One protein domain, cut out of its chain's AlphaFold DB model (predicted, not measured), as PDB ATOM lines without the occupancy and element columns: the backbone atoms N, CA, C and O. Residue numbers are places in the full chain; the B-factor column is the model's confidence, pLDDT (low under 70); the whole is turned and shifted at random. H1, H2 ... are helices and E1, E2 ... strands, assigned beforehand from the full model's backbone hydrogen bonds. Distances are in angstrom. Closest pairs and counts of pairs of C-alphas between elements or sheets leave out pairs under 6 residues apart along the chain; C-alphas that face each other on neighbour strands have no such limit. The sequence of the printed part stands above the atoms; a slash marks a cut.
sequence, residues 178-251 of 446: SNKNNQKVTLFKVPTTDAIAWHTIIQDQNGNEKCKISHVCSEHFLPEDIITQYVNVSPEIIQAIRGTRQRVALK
ATOM      1  N   SER A 178     172.431 128.693 157.422       90.62
ATOM      2  CA  SER A 178     172.225 127.344 156.874       90.62
ATOM      3  C   SER A 178     173.487 126.734 156.240       90.62
ATOM      4  O   SER A 178     173.659 125.516 156.261       90.62
ATOM      5  N   ASN A 179     174.422 127.566 155.761       85.94
ATOM      6  CA  ASN A 179     175.699 127.106 155.207       85.94
ATOM      7  C   ASN A 179     176.668 126.563 156.270       85.94
ATOM      8  O   ASN A 179     177.553 125.778 155.924       85.94
ATOM      9  N   LYS A 180     176.538 126.997 157.532       83.00
ATOM     10  CA  LYS A 180     177.433 126.612 158.638       83.00
ATOM     11  C   LYS A 180     176.922 125.389 159.397       83.00
ATOM     12  O   LYS A 180     177.714 124.537 159.779       83.00
ATOM     13  N   ASN A 181     175.606 125.279 159.565       78.12
ATOM     14  CA  ASN A 181     175.014 124.319 160.501       78.12
ATOM     15  C   ASN A 181     174.693 122.945 159.888       78.12
ATOM     16  O   ASN A 181     174.111 122.107 160.569       78.12
ATOM     17  N   ASN A 182     175.025 122.702 158.608       76.31
ATOM     18  CA  ASN A 182     174.599 121.507 157.854       76.31
ATOM     19  C   ASN A 182     173.092 121.207 157.997       76.31
ATOM     20  O   ASN A 182     172.653 120.059 157.885       76.31
ATOM     21  N   GLN A 183     172.295 122.240 158.271       83.06
ATOM     22  CA  GLN A 183     170.873 122.099 158.514       83.06
ATOM     23  C   GLN A 183     170.196 121.687 157.209       83.06
ATOM     24  O   GLN A 183     170.512 122.203 156.133       83.06
ATOM     25  N   LYS A 184     169.259 120.739 157.297       87.94
ATOM     26  CA  LYS A 184     168.458 120.302 156.153       87.94
ATOM     27  C   LYS A 184     167.457 121.399 155.790       87.94
ATOM     28  O   LYS A 184     166.296 121.337 156.176       87.94
ATOM     29  N   VAL A 185     167.923 122.408 155.062       93.19
ATOM     30  CA  VAL A 185     167.081 123.455 154.480       93.19
ATOM     31  C   VAL A 185     166.747 123.125 153.032       93.19
ATOM     32  O   VAL A 185     167.545 122.523 152.305       93.19
ATOM     33  N   THR A 186     165.563 123.538 152.590       94.69
ATOM     34  CA  THR A 186     165.198 123.432 151.177       94.69
ATOM     35  C   THR A 186     165.950 124.504 150.398       94.69
ATOM     36  O   THR A 186     165.936 125.672 150.776       94.69
ATOM     37  N   LEU A 187     166.618 124.110 149.314       96.06
ATOM     38  CA  LEU A 187     167.337 125.020 148.425       96.06
ATOM     39  C   LEU A 187     166.565 125.196 147.120       96.06
ATOM     40  O   LEU A 187     166.359 124.235 146.374       96.06
ATOM     41  N   PHE A 188     166.209 126.436 146.814       96.62
ATOM     42  CA  PHE A 188     165.559 126.813 145.571       96.62
ATOM     43  C   PHE A 188     166.595 127.255 144.546       96.62
ATOM     44  O   PHE A 188     167.511 128.017 144.852       96.62
ATOM     45  N   LYS A 189     166.462 126.756 143.316       96.62
ATOM     46  CA  LYS A 189     167.287 127.181 142.183       96.62
ATOM     47  C   LYS A 189     166.769 128.519 141.662       96.62
ATOM     48  O   LYS A 189     165.560 128.672 141.516       96.62
ATOM     49  N   VAL A 190     167.678 129.433 141.327       96.06
ATOM     50  CA  VAL A 190     167.305 130.736 140.754       96.06
ATOM     51  C   VAL A 190     166.525 130.542 139.441       96.06
ATOM     52  O   VAL A 190     167.055 129.898 138.524       96.06
ATOM     53  N   PRO A 191     165.289 131.068 139.324       94.25
ATOM     54  CA  PRO A 191     164.531 131.052 138.077       94.25
ATOM     55  C   PRO A 191     165.229 131.886 137.001       94.25
ATOM     56  O   PRO A 191     165.765 132.953 137.282       94.25
ATOM     57  N   THR A 192     165.197 131.442 135.743       92.62
ATOM     58  CA  THR A 192     165.776 132.214 134.627       92.62
ATOM     59  C   THR A 192     165.017 133.511 134.354       92.62
ATOM     60  O   THR A 192     165.623 134.473 133.896       92.62
ATOM     61  N   THR A 193     163.713 133.543 134.644       90.75
ATOM     62  CA  THR A 193     162.843 134.718 134.479       90.75
ATOM     63  C   THR A 193     163.206 135.842 135.441       90.75
ATOM     64  O   THR A 193     163.267 136.996 135.033       90.75
ATOM     65  N   ASP A 194     163.531 135.487 136.685       90.88
ATOM     66  CA  ASP A 194     163.717 136.435 137.793       90.88
ATOM     67  C   ASP A 194     165.186 136.536 138.231       90.88
ATOM     68  O   ASP A 194     165.511 137.100 139.278       90.88
ATOM     69  N   ALA A 195     166.098 136.003 137.408       93.00
ATOM     70  CA  ALA A 195     167.518 135.918 137.717       93.00
ATOM     71  C   ALA A 195     168.114 137.289 138.048       93.00
ATOM     72  O   ALA A 195     168.863 137.403 139.008       93.00
ATOM     73  N   ILE A 196     167.754 138.336 137.298       93.44
ATOM     74  CA  ILE A 196     168.293 139.688 137.510       93.44
ATOM     75  C   ILE A 196     167.909 140.217 138.898       93.44
ATOM     76  O   ILE A 196     168.788 140.673 139.623       93.44
ATOM     77  N   ALA A 197     166.638 140.098 139.296       94.38
ATOM     78  CA  ALA A 197     166.154 140.585 140.590       94.38
ATOM     79  C   ALA A 197     166.824 139.848 141.761       94.38
ATOM     80  O   ALA A 197     167.341 140.477 142.684       94.38
ATOM     81  N   TRP A 198     166.899 138.515 141.678       96.56
ATOM     82  CA  TRP A 198     167.611 137.702 142.667       96.56
ATOM     83  C   TRP A 198     169.094 138.076 142.736       96.56
ATOM     84  O   TRP A 198     169.645 138.206 143.827       96.56
ATOM     85  N   HIS A 199     169.738 138.266 141.580       95.69
ATOM     86  CA  HIS A 199     171.144 138.646 141.508       95.69
ATOM     87  C   HIS A 199     171.409 139.985 142.193       95.69
ATOM     88  O   HIS A 199     172.324 140.055 143.007       95.69
ATOM     89  N   THR A 200     170.609 141.013 141.908       94.88
ATOM     90  CA  THR A 200     170.765 142.345 142.506       94.88
ATOM     91  C   THR A 200     170.652 142.300 144.028       94.88
ATOM     92  O   THR A 200     171.529 142.811 144.717       94.88
ATOM     93  N   ILE A 201     169.620 141.639 144.555       94.94
ATOM     94  CA  ILE A 201     169.361 141.600 145.999       94.94
ATOM     95  C   ILE A 201     170.431 140.788 146.731       94.94
ATOM     96  O   ILE A 201     170.967 141.224 147.744       94.94
ATOM     97  N   ILE A 202     170.786 139.609 146.218       95.50
ATOM     98  CA  ILE A 202     171.783 138.756 146.875       95.50
ATOM     99  C   ILE A 202     173.181 139.373 146.766       95.50
ATOM    100  O   ILE A 202     173.984 139.221 147.681       95.50
ATOM    101  N   GLN A 203     173.486 140.072 145.669       94.75
ATOM    102  CA  GLN A 203     174.752 140.783 145.526       94.75
ATOM    103  C   GLN A 203     174.865 141.931 146.537       94.75
ATOM    104  O   GLN A 203     175.913 142.053 147.163       94.75
ATOM    105  N   ASP A 204     173.796 142.702 146.750       93.75
ATOM    106  CA  ASP A 204     173.736 143.731 147.795       93.75
ATOM    107  C   ASP A 204     173.986 143.128 149.191       93.75
ATOM    108  O   ASP A 204     174.871 143.565 149.925       93.75
ATOM    109  N   GLN A 205     173.307 142.021 149.504       94.06
ATOM    110  CA  GLN A 205     173.450 141.318 150.785       94.06
ATOM    111  C   GLN A 205     174.821 140.662 150.990       94.06
ATOM    112  O   GLN A 205     175.277 140.511 152.122       94.06
ATOM    113  N   ASN A 206     175.507 140.306 149.906       95.12
ATOM    114  CA  ASN A 206     176.876 139.798 149.930       95.12
ATOM    115  C   ASN A 206     177.929 140.925 149.893       95.12
ATOM    116  O   ASN A 206     179.090 140.652 149.596       95.12
ATOM    117  N   GLY A 207     177.559 142.189 150.127       93.06
ATOM    118  CA  GLY A 207     178.514 143.304 150.123       93.06
ATOM    119  C   GLY A 207     179.111 143.594 148.742       93.06
ATOM    120  O   GLY A 207     180.262 144.009 148.631       93.06
ATOM    121  N   ASN A 208     178.341 143.358 147.678       89.06
ATOM    122  CA  ASN A 208     178.733 143.481 146.272       89.06
ATOM    123  C   ASN A 208     179.830 142.519 145.790       89.06
ATOM    124  O   ASN A 208     180.375 142.699 144.693       89.06
ATOM    125  N   GLU A 209     180.113 141.454 146.541       89.38
ATOM    126  CA  GLU A 209     181.032 140.413 146.096       89.38
ATOM    127  C   GLU A 209     180.503 139.676 144.854       89.38
ATOM    128  O   GLU A 209     179.336 139.282 144.755       89.38
ATOM    129  N   LYS A 210     181.387 139.467 143.870       85.81
ATOM    130  CA  LYS A 210     181.058 138.765 142.622       85.81
ATOM    131  C   LYS A 210     180.969 137.256 142.863       85.81
ATOM    132  O   LYS A 210     181.883 136.508 142.520       85.81
ATOM    133  N   CYS A 211     179.853 136.795 143.415       87.62
ATOM    134  CA  CYS A 211     179.564 135.373 143.587       87.62
ATOM    135  C   CYS A 211     178.613 134.852 142.503       87.62
ATOM    136  O   CYS A 211     177.660 135.519 142.099       87.62
ATOM    137  N   LYS A 212     178.841 133.618 142.037       92.50
ATOM    138  CA  LYS A 212     177.900 132.936 141.139       92.50
ATOM    139  C   LYS A 212     176.695 132.457 141.944       92.50
ATOM    140  O   LYS A 212     176.768 131.438 142.630       92.50
ATOM    141  N   ILE A 213     175.584 133.169 141.821       94.88
ATOM    142  CA  ILE A 213     174.336 132.835 142.502       94.88
ATOM    143  C   ILE A 213     173.677 131.660 141.772       94.88
ATOM    144  O   ILE A 213     173.477 131.694 140.558       94.88
ATOM    145  N   SER A 214     173.394 130.579 142.501       95.75
ATOM    146  CA  SER A 214     172.797 129.365 141.920       95.75
ATOM    147  C   SER A 214     171.615 128.828 142.716       95.75
ATOM    148  O   SER A 214     170.623 128.409 142.119       95.75
ATOM    149  N   HIS A 215     171.715 128.854 144.045       96.69
ATOM    150  CA  HIS A 215     170.681 128.370 144.952       96.69
ATOM    151  C   HIS A 215     170.531 129.300 146.156       96.69
ATOM    152  O   HIS A 215     171.522 129.861 146.627       96.69
ATOM    153  N   VAL A 216     169.313 129.422 146.673       96.88
ATOM    154  CA  VAL A 216     168.978 130.192 147.880       96.88
ATOM    155  C   VAL A 216     168.125 129.310 148.784       96.88
ATOM    156  O   VAL A 216     167.263 128.588 148.284       96.88
ATOM    157  N   CYS A 217     168.389 129.294 150.091       96.75
ATOM    158  CA  CYS A 217     167.596 128.490 151.020       96.75
ATOM    159  C   CYS A 217     166.238 129.128 151.329       96.75
ATOM    160  O   CYS A 217     166.036 130.325 151.135       96.75
ATOM    161  N   SER A 218     165.316 128.311 151.831       95.94
ATOM    162  CA  SER A 218     163.961 128.720 152.204       95.94
ATOM    163  C   SER A 218     163.886 129.804 153.278       95.94
ATOM    164  O   SER A 218     162.887 130.503 153.336       95.94
ATOM    165  N   GLU A 219     164.927 129.983 154.090       95.88
ATOM    166  CA  GLU A 219     164.959 130.985 155.171       95.88
ATOM    167  C   GLU A 219     164.955 132.435 154.666       95.88
ATOM    168  O   GLU A 219     164.663 133.346 155.429       95.88
ATOM    169  N   HIS A 220     165.264 132.657 153.384       96.88
ATOM    170  CA  HIS A 220     165.297 133.995 152.787       96.88
ATOM    171  C   HIS A 220     163.989 134.399 152.099       96.88
ATOM    172  O   HIS A 220     163.924 135.462 151.483       96.88
ATOM    173  N   PHE A 221     162.952 133.565 152.184       96.81
ATOM    174  CA  PHE A 221     161.638 133.824 151.600       96.81
ATOM    175  C   PHE A 221     160.596 133.964 152.700       96.81
ATOM    176  O   PHE A 221     160.722 133.364 153.768       96.81
ATOM    177  N   LEU A 222     159.541 134.726 152.422       95.56
ATOM    178  CA  LEU A 222     158.383 134.755 153.303       95.56
ATOM    179  C   LEU A 222     157.705 133.374 153.301       95.56
ATOM    180  O   LEU A 222     157.644 132.731 152.248       95.56
ATOM    181  N   PRO A 223     157.147 132.912 154.435       94.31
ATOM    182  CA  PRO A 223     156.408 131.649 154.483       94.31
ATOM    183  C   PRO A 223     155.275 131.587 153.452       94.31
ATOM    184  O   PRO A 223     154.999 130.530 152.895       94.31
ATOM    185  N   GLU A 224     154.667 132.735 153.150       94.06
ATOM    186  CA  GLU A 224     153.606 132.872 152.153       94.06
ATOM    187  C   GLU A 224     154.083 132.622 150.721       94.06
ATOM    188  O   GLU A 224     153.291 132.187 149.886       94.06
ATOM    189  N   ASP A 225     155.358 132.865 150.419       95.31
ATOM    190  CA  ASP A 225     155.942 132.628 149.097       95.31
ATOM    191  C   ASP A 225     156.300 131.160 148.869       95.31
ATOM    192  O   ASP A 225     156.566 130.745 147.736       95.31
ATOM    193  N   ILE A 226     156.287 130.352 149.931       95.19
ATOM    194  CA  ILE A 226     156.636 128.941 149.893       95.19
ATOM    195  C   ILE A 226     155.355 128.108 149.797       95.19
ATOM    196  O   ILE A 226     154.554 128.007 150.722       95.19
ATOM    197  N   ILE A 227     155.194 127.432 148.666       92.62
ATOM    198  CA  ILE A 227     154.123 126.468 148.438       92.62
ATOM    199  C   ILE A 227     154.537 125.147 149.088       92.62
ATOM    200  O   ILE A 227     155.316 124.371 148.525       92.62
ATOM    201  N   THR A 228     154.028 124.905 150.295       88.31
ATOM    202  CA  THR A 228     154.191 123.636 151.026       88.31
ATOM    203  C   THR A 228     153.010 122.688 150.820       88.31
ATOM    204  O   THR A 228     153.177 121.474 150.937       88.31
ATOM    205  N   GLN A 229     151.830 123.217 150.490       81.12
ATOM    206  CA  GLN A 229     150.596 122.457 150.294       81.12
ATOM    207  C   GLN A 229     150.006 122.735 148.908       81.12
ATOM    208  O   GLN A 229     150.066 123.856 148.401       81.12
ATOM    209  N   TYR A 230     149.436 121.702 148.287       72.62
ATOM    210  CA  TYR A 230     148.689 121.863 147.045       72.62
ATOM    211  C   TYR A 230     147.334 122.490 147.371       72.62
ATOM    212  O   TYR A 230     146.499 121.868 148.021       72.62
ATOM    213  N   VAL A 231     147.128 123.729 146.922       64.38
ATOM    214  CA  VAL A 231     145.841 124.418 147.051       64.38
ATOM    215  C   VAL A 231     144.783 123.554 146.353       64.38
ATOM    216  O   VAL A 231     144.897 123.305 145.153       64.38
ATOM    217  N   ASN A 232     143.782 123.091 147.110       67.00
ATOM    218  CA  ASN A 232     142.629 122.284 146.667       67.00
ATOM    219  C   ASN A 232     142.826 120.763 146.510       67.00
ATOM    220  O   ASN A 232     142.016 120.129 145.839       67.00
ATOM    221  N   VAL A 233     143.843 120.149 147.122       69.19
ATOM    222  CA  VAL A 233     143.915 118.676 147.196       69.19
ATOM    223  C   VAL A 233     143.853 118.244 148.657       69.19
ATOM    224  O   VAL A 233     144.695 118.662 149.449       69.19
ATOM    225  N   SER A 234     142.857 117.418 149.007       76.69
ATOM    226  CA  SER A 234     142.731 116.855 150.359       76.69
ATOM    227  C   SER A 234     144.049 116.171 150.769       76.69
ATOM    228  O   SER A 234     144.627 115.443 149.949       76.69
ATOM    229  N   PRO A 235     144.538 116.373 152.009       71.69
ATOM    230  CA  PRO A 235     145.752 115.728 152.518       71.69
ATOM    231  C   PRO A 235     145.759 114.206 152.319       71.69
ATOM    232  O   PRO A 235     146.802 113.627 152.015       71.69
ATOM    233  N   GLU A 236     144.588 113.576 152.407       78.19
ATOM    234  CA  GLU A 236     144.387 112.132 152.244       78.19
ATOM    235  C   GLU A 236     144.727 111.658 150.823       78.19
ATOM    236  O   GLU A 236     145.418 110.656 150.635       78.19
ATOM    237  N   ILE A 237     144.336 112.433 149.806       73.94
ATOM    238  CA  ILE A 237     144.610 112.134 148.392       73.94
ATOM    239  C   ILE A 237     146.112 112.258 148.102       73.94
ATOM    240  O   ILE A 237     146.693 111.444 147.381       73.94
ATOM    241  N   ILE A 238     146.778 113.259 148.689       68.81
ATOM    242  CA  ILE A 238     148.229 113.448 148.532       68.81
ATOM    243  C   ILE A 238     148.987 112.262 149.143       68.81
ATOM    244  O   ILE A 238     149.948 111.768 148.540       68.81
ATOM    245  N   GLN A 239     148.544 111.800 150.314       72.94
ATOM    246  CA  GLN A 239     149.151 110.680 151.025       72.94
ATOM    247  C   GLN A 239     148.985 109.359 150.264       72.94
ATOM    248  O   GLN A 239     149.945 108.590 150.187       72.94
ATOM    249  N   ALA A 240     147.827 109.143 149.631       76.12
ATOM    250  CA  ALA A 240     147.547 107.947 148.839       76.12
ATOM    251  C   ALA A 240     148.358 107.864 147.528       76.12
ATOM    252  O   ALA A 240     148.806 106.783 147.154       76.12
ATOM    253  N   ILE A 241     148.578 108.984 146.822       68.31
ATOM    254  CA  ILE A 241     149.095 108.947 145.436       68.31
ATOM    255  C   ILE A 241     150.630 108.980 145.341       68.31
ATOM    256  O   ILE A 241     151.194 108.424 144.398       68.31
ATOM    257  N   ARG A 242     151.350 109.672 146.238       57.50
ATOM    258  CA  ARG A 242     152.774 110.009 145.983       57.50
ATOM    259  C   ARG A 242     153.785 109.562 147.029       57.50
ATOM    260  O   ARG A 242     154.985 109.789 146.835       57.50
ATOM    261  N   GLY A 243     153.341 108.948 148.123       58.97
ATOM    262  CA  GLY A 243     154.180 108.837 149.310       58.97
ATOM    263  C   GLY A 243     154.550 110.226 149.849       58.97
ATOM    264  O   GLY A 243     154.338 111.261 149.220       58.97
ATOM    265  N   THR A 244     155.124 110.277 151.039       58.00
ATOM    266  CA  THR A 244     155.369 111.492 151.842       58.00
ATOM    267  C   THR A 244     156.337 112.531 151.244       58.00
ATOM    268  O   THR A 244     156.807 113.423 151.951       58.00
ATOM    269  N   ARG A 245     156.674 112.479 149.947       60.91
ATOM    270  CA  ARG A 245     157.564 113.462 149.311       60.91
ATOM    271  C   ARG A 245     156.829 114.770 149.024       60.91
ATOM    272  O   ARG A 245     156.408 115.040 147.900       60.91
ATOM    273  N   GLN A 246     156.753 115.611 150.049       70.19
ATOM    274  CA  GLN A 246     156.318 116.998 149.950       70.19
ATOM    275  C   GLN A 246     157.290 117.773 149.045       70.19
ATOM    276  O   GLN A 246     158.440 118.038 149.402       70.19
ATOM    277  N   ARG A 247     156.859 118.093 147.819       79.31
ATOM    278  CA  ARG A 247     157.614 118.984 146.933       79.31
ATOM    279  C   ARG A 247     157.344 120.419 147.353       79.31
ATOM    280  O   ARG A 247     156.309 120.975 147.012       79.31
ATOM    281  N   VAL A 248     158.297 121.003 148.064       90.56
ATOM    282  CA  VAL A 248     158.281 122.425 148.397       90.56
ATOM    283  C   VAL A 248     158.696 123.226 147.157       90.56
ATOM    284  O   VAL A 248     159.740 122.948 146.558       90.56
ATOM    285  N   ALA A 249     157.883 124.200 146.755       93.81
ATOM    286  CA  ALA A 249     158.141 125.085 145.616       93.81
ATOM    287  C   ALA A 249     157.940 126.556 146.010       93.81
ATOM    288  O   ALA A 249     157.330 126.840 147.032       93.81
ATOM    289  N   LEU A 250     158.442 127.489 145.201       95.31
ATOM    290  CA  LEU A 250     158.182 128.921 145.373       95.31
ATOM    291  C   LEU A 250     157.006 129.367 144.498       95.31
ATOM    292  O   LEU A 250     156.826 128.849 143.389       95.31
ATOM    293  N   LYS A 251     156.233 130.350 144.970       94.44
ATOM    294  CA  LYS A 251     155.257 131.075 144.149       94.44
ATOM    295  C   LYS A 251     155.958 131.762 142.972       94.44
ATOM    296  O   LYS A 251     157.126 132.148 143.041       94.44
TER     297      LYS A 251
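What this domain is: This is residues 178 to 251 of the 446 residues of an uncharacterized protein of Acyrthosiphon pisum (UniProt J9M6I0). With little regular structure, this is a loose, elongated run of loops: a tiny ribbon of E1 and E2 lies between helix H1 toward one end and a loop with H2 that sticks out at the other. Residues 226 to 227 pair with 249 to 250, antiparallel, at that loop's base. The 74 printed residues run E1, H1, E2, H2; the class is mixed, with only 25 residues in named elements. The radius of gyration of the C-alphas is 15.4 A, and the spans are 47 by 29 by 18 A.

How they stand to each other: E1, residues 187 to 189, and E2, residues 215 to 217, are antiparallel neighbours at 146 degrees, with N 188 and O 216 2.8 A apart. H1, residues 195 to 205, and H2, residues 235 to 242, are apart; in both, every O i to N i+4 pair is within hydrogen-bond range.

Where its parts are: E1 begins at C-alpha 187 (167.337, 125.020, 148.425). H1 measures 15.3 A. H2 measures 11.2 A and ends at C-alpha 242 (152.774, 110.009, 145.983).

The domain as a whole: The printed part has no cut. E2 to H2 is a long link. Residues 231 to 233, 238 and 241 to 245 have pLDDT under 70.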